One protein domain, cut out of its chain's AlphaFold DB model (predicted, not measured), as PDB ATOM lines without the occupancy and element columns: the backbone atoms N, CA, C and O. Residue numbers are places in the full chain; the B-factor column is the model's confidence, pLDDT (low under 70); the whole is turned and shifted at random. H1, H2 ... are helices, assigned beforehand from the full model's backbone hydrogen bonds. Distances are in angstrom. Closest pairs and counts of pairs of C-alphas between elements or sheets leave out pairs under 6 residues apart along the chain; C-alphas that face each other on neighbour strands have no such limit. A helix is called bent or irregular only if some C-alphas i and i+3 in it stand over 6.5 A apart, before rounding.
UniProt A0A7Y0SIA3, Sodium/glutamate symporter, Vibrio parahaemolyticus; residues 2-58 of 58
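AT A GLANCE: This is residues 2 to 58 of the 58 residues of the protein "Sodium/glutamate symporter" of Vibrio parahaemolyticus (UniProt A0A7Y0SIA3). The model is a long helical hairpin with unequal legs: H2 and the arm H3a lie side by side and fold back through residues 25 to 27, and H3b carries the second leg nearly straight on, far past the other leg. The short helix H1 sits near the first residues of H2, turned steeply from it, and residues 40 to 58 stick out as a free arm that makes much of the length. The printed part has 57 residues with three named helices, H1, H2 and H3 in that order, and no named strand; the class is all helix. The whole is extended, with a radius of gyration of the C-alphas of 16.0 A and spans of 55 by 27 by 9 A.

HOW THE PARTS SIT: H1, residues 2 to 8, is close to but not clearly touching H2, residues 10 to 24; their closest C-alphas are those of Gly 6 and Thr 12, 6.8 A apart. The two run the same way at a steep tilt of 66 degrees. H3, residues 28 to 57, was assigned as one helix by its hydrogen bonds but is bent, with C-alphas 38 and 41 standing 6.5 A apart. Its arms are H3a, residues 28 to 38, and H3b, residues 41 to 57, at a shallow tilt of 13 degrees. H2 and H3a touch and form a helical hairpin, running opposite ways at a shallow tilt of 19 degrees. Their closest C-alphas are those of Thr 10 and Gly 38, 5.8 A apart. H1 is apart from H3a and H3b, and H2 is apart from H3b. In H1 and H3b every O i to N i+4 pair is within hydrogen-bond range, against 10 of 11 in H2 and 6 of 7 in H3a.

IN THESE COORDINATES: H1 begins at C-alpha 2, at (199.092, 212.357, 145.190), and measures 10.4 A to C-alpha 8. H2 begins at C-alpha 10, at (199.908, 218.608, 132.059), and measures 20.5 A to C-alpha 24. H3a measures 16.0 A from C-alpha 28 to C-alpha 38. H3b measures 24.4 A from C-alpha 41 to C-alpha 57, at (196.274, 245.708, 149.235).

THE WHOLE: The two C-alphas farthest apart are those of Arg 23 and Lys 58, at 54.7 A. The printed part has no cut, and the links from H1 to H2 and from H2 to H3 are tight. Residues 19 to 24, which belong to H2, stand free, as do residues 40 to 58, of which 40 to 57 belong to H3. The mean pLDDT of the printed part is 78.7; residues 2 to 8 and residue 58, the chain's last, are under 70.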
ATOM      1  N   HIS A   2     198.162 212.080 146.299       59.25
ATOM      2  CA  HIS A   2     199.092 212.357 145.190       59.25
ATOM      3  C   HIS A   2     198.665 211.808 143.813       59.25
ATOM      4  O   HIS A   2     198.921 212.453 142.801       59.25
ATOM      5  N   CYS A   3     197.970 210.659 143.760       59.75
ATOM      6  CA  CYS A   3     197.558 210.048 142.489       59.75
ATOM      7  C   CYS A   3     196.630 210.940 141.652       59.75
ATOM      8  O   CYS A   3     196.776 210.965 140.440       59.75
ATOM      9  N   GLY A   4     195.702 211.679 142.272       58.59
ATOM     10  CA  GLY A   4     194.730 212.505 141.541       58.59
ATOM     11  C   GLY A   4     195.333 213.799 140.991       58.59
ATOM     12  O   GLY A   4     195.114 214.138 139.833       58.59
ATOM     13  N   PHE A   5     196.153 214.482 141.799       57.94
ATOM     14  CA  PHE A   5     196.846 215.709 141.386       57.94
ATOM     15  C   PHE A   5     197.932 215.417 140.338       57.94
ATOM     16  O   PHE A   5     198.100 216.172 139.386       57.94
ATOM     17  N   GLY A   6     198.613 214.272 140.463       58.97
ATOM     18  CA  GLY A   6     199.579 213.797 139.475       58.97
ATOM     19  C   GLY A   6     198.938 213.332 138.164       58.97
ATOM     20  O   GLY A   6     199.512 213.582 137.112       58.97
ATOM     21  N   LEU A   7     197.752 212.707 138.195       60.94
ATOM     22  CA  LEU A   7     197.046 212.238 136.990       60.94
ATOM     23  C   LEU A   7     196.524 213.375 136.104       60.94
ATOM     24  O   LEU A   7     196.514 213.228 134.883       60.94
ATOM     25  N   GLY A   8     196.098 214.486 136.711       60.50
ATOM     26  CA  GLY A   8     195.575 215.655 135.999       60.50
ATOM     27  C   GLY A   8     196.638 216.661 135.549       60.50
ATOM     28  O   GLY A   8     196.317 217.590 134.813       60.50
ATOM     29  N   ALA A   9     197.893 216.499 135.977       75.38
ATOM     30  CA  ALA A   9     198.970 217.406 135.613       75.38
ATOM     31  C   ALA A   9     199.291 217.304 134.111       75.38
ATOM     32  O   ALA A   9     199.399 216.209 133.552       75.38
ATOM     33  N   THR A  10     199.519 218.453 133.471       76.50
ATOM     34  CA  THR A  10     199.908 218.608 132.059       76.50
ATOM     35  C   THR A  10     200.953 217.584 131.558       76.50
ATOM     36  O   THR A  10     200.727 217.007 130.492       76.50
ATOM     37  N   PRO A  11     202.047 217.254 132.290       70.31
ATOM     38  CA  PRO A  11     203.005 216.229 131.850       70.31
ATOM     39  C   PRO A  11     202.438 214.801 131.851       70.31
ATOM     40  O   PRO A  11     202.793 213.993 130.995       70.31
ATOM     41  N   THR A  12     201.522 214.477 132.763       78.31
ATOM     42  CA  THR A  12     200.891 213.151 132.838       78.31
ATOM     43  C   THR A  12     199.819 212.981 131.769       78.31
ATOM     44  O   THR A  12     199.709 211.905 131.185       78.31
ATOM     45  N   ALA A  13     199.082 214.045 131.440       74.50
ATOM     46  CA  ALA A  13     198.180 214.067 130.289       74.50
ATOM     47  C   ALA A  13     198.951 213.852 128.972       74.50
ATOM     48  O   ALA A  13     198.531 213.063 128.126       74.50
ATOM     49  N   VAL A  14     200.128 214.470 128.843       76.88
ATOM     50  CA  VAL A  14     201.076 214.241 127.740       76.88
ATOM     51  C   VAL A  14     201.555 212.783 127.682       76.88
ATOM     52  O   VAL A  14     201.519 212.166 126.614       76.88
ATOM     53  N   MET A  15     201.925 212.189 128.817       79.31
ATOM     54  CA  MET A  15     202.324 210.776 128.884       79.31
ATOM     55  C   MET A  15     201.170 209.819 128.542       79.31
ATOM     56  O   MET A  15     201.372 208.835 127.830       79.31
ATOM     57  N   ASN A  16     199.946 210.126 128.986       76.19
ATOM     58  CA  ASN A  16     198.746 209.365 128.630       76.19
ATOM     59  C   ASN A  16     198.434 209.455 127.135       76.19
ATOM     60  O   ASN A  16     198.037 208.464 126.528       76.19
ATOM     61  N   MET A  17     198.667 210.606 126.505       76.69
ATOM     62  CA  MET A  17     198.556 210.703 125.052       76.69
ATOM     63  C   MET A  17     199.605 209.835 124.354       76.69
ATOM     64  O   MET A  17     199.263 209.163 123.390       76.69
ATOM     65  N   GLY A  18     200.831 209.735 124.876       77.56
ATOM     66  CA  GLY A  18     201.839 208.797 124.364       77.56
ATOM     67  C   GLY A  18     201.392 207.325 124.403       77.56
ATOM     68  O   GLY A  18     201.606 206.589 123.437       77.56
ATOM     69  N   SER A  19     200.706 206.901 125.472       77.88
ATOM     70  CA  SER A  19     200.184 205.528 125.587       77.88
ATOM     71  C   SER A  19     199.000 205.259 124.643       77.88
ATOM     72  O   SER A  19     198.914 204.176 124.057       77.88
ATOM     73  N   ILE A  20     198.127 206.252 124.432       73.94
ATOM     74  CA  ILE A  20     197.010 206.189 123.475       73.94
ATOM     75  C   ILE A  20     197.532 206.158 122.034       73.94
ATOM     76  O   ILE A  20     197.062 205.347 121.235       73.94
ATOM     77  N   VAL A  21     198.546 206.965 121.711       77.44
ATOM     78  CA  VAL A  21     199.179 207.000 120.383       77.44
ATOM     79  C   VAL A  21     199.779 205.644 120.003       77.44
ATOM     80  O   VAL A  21     199.670 205.235 118.849       77.44
ATOM     81  N   SER A  22     200.319 204.896 120.970       75.62
ATOM     82  CA  SER A  22     200.830 203.537 120.737       75.62
ATOM     83  C   SER A  22     199.751 202.524 120.331       75.62
ATOM     84  O   SER A  22     200.102 201.489 119.766       75.62
ATOM     85  N   ARG A  23     198.467 202.767 120.638       75.62
ATOM     86  CA  ARG A  23     197.355 201.849 120.321       75.62
ATOM     87  C   ARG A  23     196.449 202.346 119.191       75.62
ATOM     88  O   ARG A  23     195.898 201.519 118.474       75.62
ATOM     89  N   TYR A  24     196.299 203.662 119.033       75.56
ATOM     90  CA  TYR A  24     195.324 204.287 118.124       75.56
ATOM     91  C   TYR A  24     195.948 205.226 117.076       75.56
ATOM     92  O   TYR A  24     195.228 205.763 116.238       75.56
ATOM     93  N   GLY A  25     197.273 205.401 117.083       73.38
ATOM     94  CA  GLY A  25     197.985 206.287 116.162       73.38
ATOM     95  C   GLY A  25     198.130 207.732 116.675       73.38
ATOM     96  O   GLY A  25     197.434 208.143 117.606       73.38
ATOM     97  N   PRO A  26     199.080 208.508 116.118       74.38
ATOM     98  CA  PRO A  26     199.437 209.839 116.613       74.38
ATOM     99  C   PRO A  26     198.304 210.861 116.454       74.38
ATOM    100  O   PRO A  26     197.761 211.021 115.366       74.38
ATOM    101  N   SER A  27     198.006 211.616 117.522       76.50
ATOM    102  CA  SER A  27     197.092 212.772 117.497       76.50
ATOM    103  C   SER A  27     197.817 214.058 117.926       76.50
ATOM    104  O   SER A  27     197.832 214.410 119.110       76.50
ATOM    105  N   PRO A  28     198.439 214.784 116.975       74.12
ATOM    106  CA  PRO A  28     199.154 216.032 117.254       74.12
ATOM    107  C   PRO A  28     198.251 217.134 117.827       74.12
ATOM    108  O   PRO A  28     198.701 217.953 118.624       74.12
ATOM    109  N   GLN A  29     196.967 217.139 117.452       76.94
ATOM    110  CA  GLN A  29     195.996 218.135 117.913       76.94
ATOM    111  C   GLN A  29     195.733 218.021 119.419       76.94
ATOM    112  O   GLN A  29     195.720 219.032 120.119       76.94
ATOM    113  N   ALA A  30     195.591 216.799 119.940       75.12
ATOM    114  CA  ALA A  30     195.390 216.579 121.371       75.12
ATOM    115  C   ALA A  30     196.622 217.018 122.185       75.12
ATOM    116  O   ALA A  30     196.495 217.644 123.238       75.12
ATOM    117  N   PHE A  31     197.819 216.767 121.647       75.88
ATOM    118  CA  PHE A  31     199.080 217.103 122.300       75.88
ATOM    119  C   PHE A  31     199.332 218.613 122.402       75.88
ATOM    120  O   PHE A  31     199.964 219.054 123.356       75.88
ATOM    121  N   MET A  32     198.820 219.407 121.454       79.62
ATOM    122  CA  MET A  32     198.881 220.872 121.519       79.62
ATOM    123  C   MET A  32     197.818 221.468 122.447       79.62
ATOM    124  O   MET A  32     198.099 222.435 123.149       79.62
ATOM    125  N   VAL A  33     196.609 220.899 122.495       82.56
ATOM    126  CA  VAL A  33     195.512 221.441 123.319       82.56
ATOM    127  C   VAL A  33     195.802 221.324 124.817       82.56
ATOM    128  O   VAL A  33     195.505 222.249 125.568       82.56
ATOM    129  N   VAL A  34     196.419 220.229 125.266       84.50
ATOM    130  CA  VAL A  34     196.715 219.996 126.692       84.50
ATOM    131  C   VAL A  34     197.593 221.077 127.343       84.50
ATOM    132  O   VAL A  34     197.188 221.584 128.386       84.50
ATOM    133  N   PRO A  35     198.751 221.484 126.789       81.06
ATOM    134  CA  PRO A  35     199.541 222.576 127.358       81.06
ATOM    135  C   PRO A  35     198.862 223.944 127.207       81.06
ATOM    136  O   PRO A  35     198.987 224.776 128.101       81.06
ATOM    137  N   ILE A  36     198.097 224.179 126.137       85.31
ATOM    138  CA  ILE A  36     197.352 225.437 125.966       85.31
ATOM    139  C   ILE A  36     196.289 225.567 127.066       85.31
ATOM    140  O   ILE A  36     196.216 226.582 127.747       85.31
ATOM    141  N   VAL A  37     195.489 224.531 127.306       81.81
ATOM    142  CA  VAL A  37     194.445 224.590 128.339       81.81
ATOM    143  C   VAL A  37     195.041 224.487 129.748       81.81
ATOM    144  O   VAL A  37     194.610 225.193 130.655       81.81
ATOM    145  N   GLY A  38     196.055 223.641 129.932       77.75
ATOM    146  CA  GLY A  38     196.629 223.318 131.238       77.75
ATOM    147  C   GLY A  38     197.725 224.256 131.743       77.75
ATOM    148  O   GLY A  38     198.032 224.196 132.924       77.75
ATOM    149  N   ALA A  39     198.336 225.093 130.903       83.19
ATOM    150  CA  ALA A  39     199.354 226.056 131.343       83.19
ATOM    151  C   ALA A  39     198.929 227.501 131.055       83.19
ATOM    152  O   ALA A  39     198.895 228.327 131.961       83.19
ATOM    153  N   PHE A  40     198.506 227.797 129.825       85.25
ATOM    154  CA  PHE A  40     198.232 229.178 129.416       85.25
ATOM    155  C   PHE A  40     196.998 229.789 130.104       85.25
ATOM    156  O   PHE A  40     197.042 230.933 130.550       85.25
ATOM    157  N   PHE A  41     195.904 229.035 130.268       86.00
ATOM    158  CA  PHE A  41     194.749 229.545 131.025       86.00
ATOM    159  C   PHE A  41     195.057 229.729 132.512       86.00
ATOM    160  O   PHE A  41     194.533 230.656 133.130       86.00
ATOM    161  N   ILE A  42     195.915 228.877 133.079       86.94
ATOM    162  CA  ILE A  42     196.333 229.003 134.478       86.94
ATOM    163  C   ILE A  42     197.133 230.294 134.668       86.94
ATOM    164  O   ILE A  42     196.871 231.019 135.627       86.94
ATOM    165  N   ASP A  43     198.021 230.633 133.732       88.44
ATOM    166  CA  ASP A  43     198.776 231.889 133.767       88.44
ATOM    167  C   ASP A  43     197.863 233.122 133.720       88.44
ATOM    168  O   ASP A  43     198.055 234.052 134.503       88.44
ATOM    169  N   ILE A  44     196.825 233.122 132.874       90.25
ATOM    170  CA  ILE A  44     195.851 234.228 132.805       90.25
ATOM    171  C   ILE A  44     195.120 234.397 134.138       90.25
ATOM    172  O   ILE A  44     195.031 235.508 134.662       90.25
ATOM    173  N   VAL A  45     194.597 233.305 134.697       92.31
ATOM    174  CA  VAL A  45     193.867 233.343 135.971       92.31
ATOM    175  C   VAL A  45     194.785 233.806 137.099       92.31
ATOM    176  O   VAL A  45     194.396 234.658 137.896       92.31
ATOM    177  N   ASN A  46     196.019 233.303 137.135       89.12
ATOM    178  CA  ASN A  46     197.006 233.698 138.132       89.12
ATOM    179  C   ASN A  46     197.350 235.192 138.022       89.12
ATOM    180  O   ASN A  46     197.396 235.886 139.033       89.12
ATOM    181  N   LEU A  47     197.505 235.717 136.803       92.88
ATOM    182  CA  LEU A  47     197.775 237.137 136.564       92.88
ATOM    183  C   LEU A  47     196.601 238.023 137.004       92.88
ATOM    184  O   LEU A  47     196.822 239.043 137.654       92.88
ATOM    185  N   VAL A  48     195.357 237.621 136.719       94.12
ATOM    186  CA  VAL A  48     194.147 238.343 137.154       94.12
ATOM    187  C   VAL A  48     194.027 238.363 138.678       94.12
ATOM    188  O   VAL A  48     193.781 239.421 139.256       94.12
ATOM    189  N   ILE A  49     194.229 237.217 139.334       93.44
ATOM    190  CA  ILE A  49     194.159 237.115 140.798       93.44
ATOM    191  C   ILE A  49     195.265 237.950 141.436       93.44
ATOM    192  O   ILE A  49     195.000 238.710 142.364       93.44
ATOM    193  N   LEU A  50     196.496 237.851 140.930       92.44
ATOM    194  CA  LEU A  50     197.634 238.565 141.497       92.44
ATOM    195  C   LEU A  50     197.479 240.080 141.335       92.44
ATOM    196  O   LEU A  50     197.648 240.816 142.306       92.44
ATOM    197  N   GLN A  51     197.082 240.547 140.147       91.00
ATOM    198  CA  GLN A  51     196.801 241.963 139.905       91.00
ATOM    199  C   GLN A  51     195.639 242.471 140.764       91.00
ATOM    200  O   GLN A  51     195.738 243.561 141.325       91.00
ATOM    201  N   GLY A  52     194.567 241.688 140.912       91.69
ATOM    202  CA  GLY A  52     193.436 242.032 141.776       91.69
ATOM    203  C   GLY A  52     193.827 242.124 143.253       91.69
ATOM    204  O   GLY A  52     193.480 243.093 143.923       91.69
ATOM    205  N   CYS A  53     194.608 241.164 143.751       89.31
ATOM    206  CA  CYS A  53     195.112 241.167 145.125       89.31
ATOM    207  C   CYS A  53     196.061 242.342 145.396       89.31
ATOM    208  O   CYS A  53     195.930 243.002 146.425       89.31
ATOM    209  N   ILE A  54     196.990 242.637 144.480       91.88
ATOM    210  CA  ILE A  54     197.898 243.789 144.606       91.88
ATOM    211  C   ILE A  54     197.102 245.100 144.600       91.88
ATOM    212  O   ILE A  54     197.384 245.984 145.407       91.88
ATOM    213  N   ALA A  55     196.097 245.219 143.730       87.19
ATOM    214  CA  ALA A  55     195.227 246.390 143.675       87.19
ATOM    215  C   ALA A  55     194.352 246.559 144.928       87.19
ATOM    216  O   ALA A  55     193.989 247.682 145.244       87.19
ATOM    217  N   PHE A  56     194.013 245.474 145.631       84.62
ATOM    218  CA  PHE A  56     193.220 245.516 146.865       84.62
ATOM    219  C   PHE A  56     194.058 245.827 148.118       84.62
ATOM    220  O   PHE A  56     193.545 246.394 149.078       84.62
ATOM    221  N   ILE A  57     195.336 245.432 148.131       84.25
ATOM    222  CA  ILE A  57     196.274 245.708 149.235       84.25
ATOM    223  C   ILE A  57     196.810 247.149 149.185       84.25
ATOM    224  O   ILE A  57     197.235 247.678 150.214       84.25
ATOM    225  N   LYS A  58     196.827 247.762 147.998       60.44
ATOM    226  CA  LYS A  58     197.254 249.147 147.785       60.44
ATOM    227  C   LYS A  58     196.134 250.142 148.069       60.44
ATOM    228  O   LYS A  58     196.474 251.200 148.645       60.44
TER     229      LYS A  58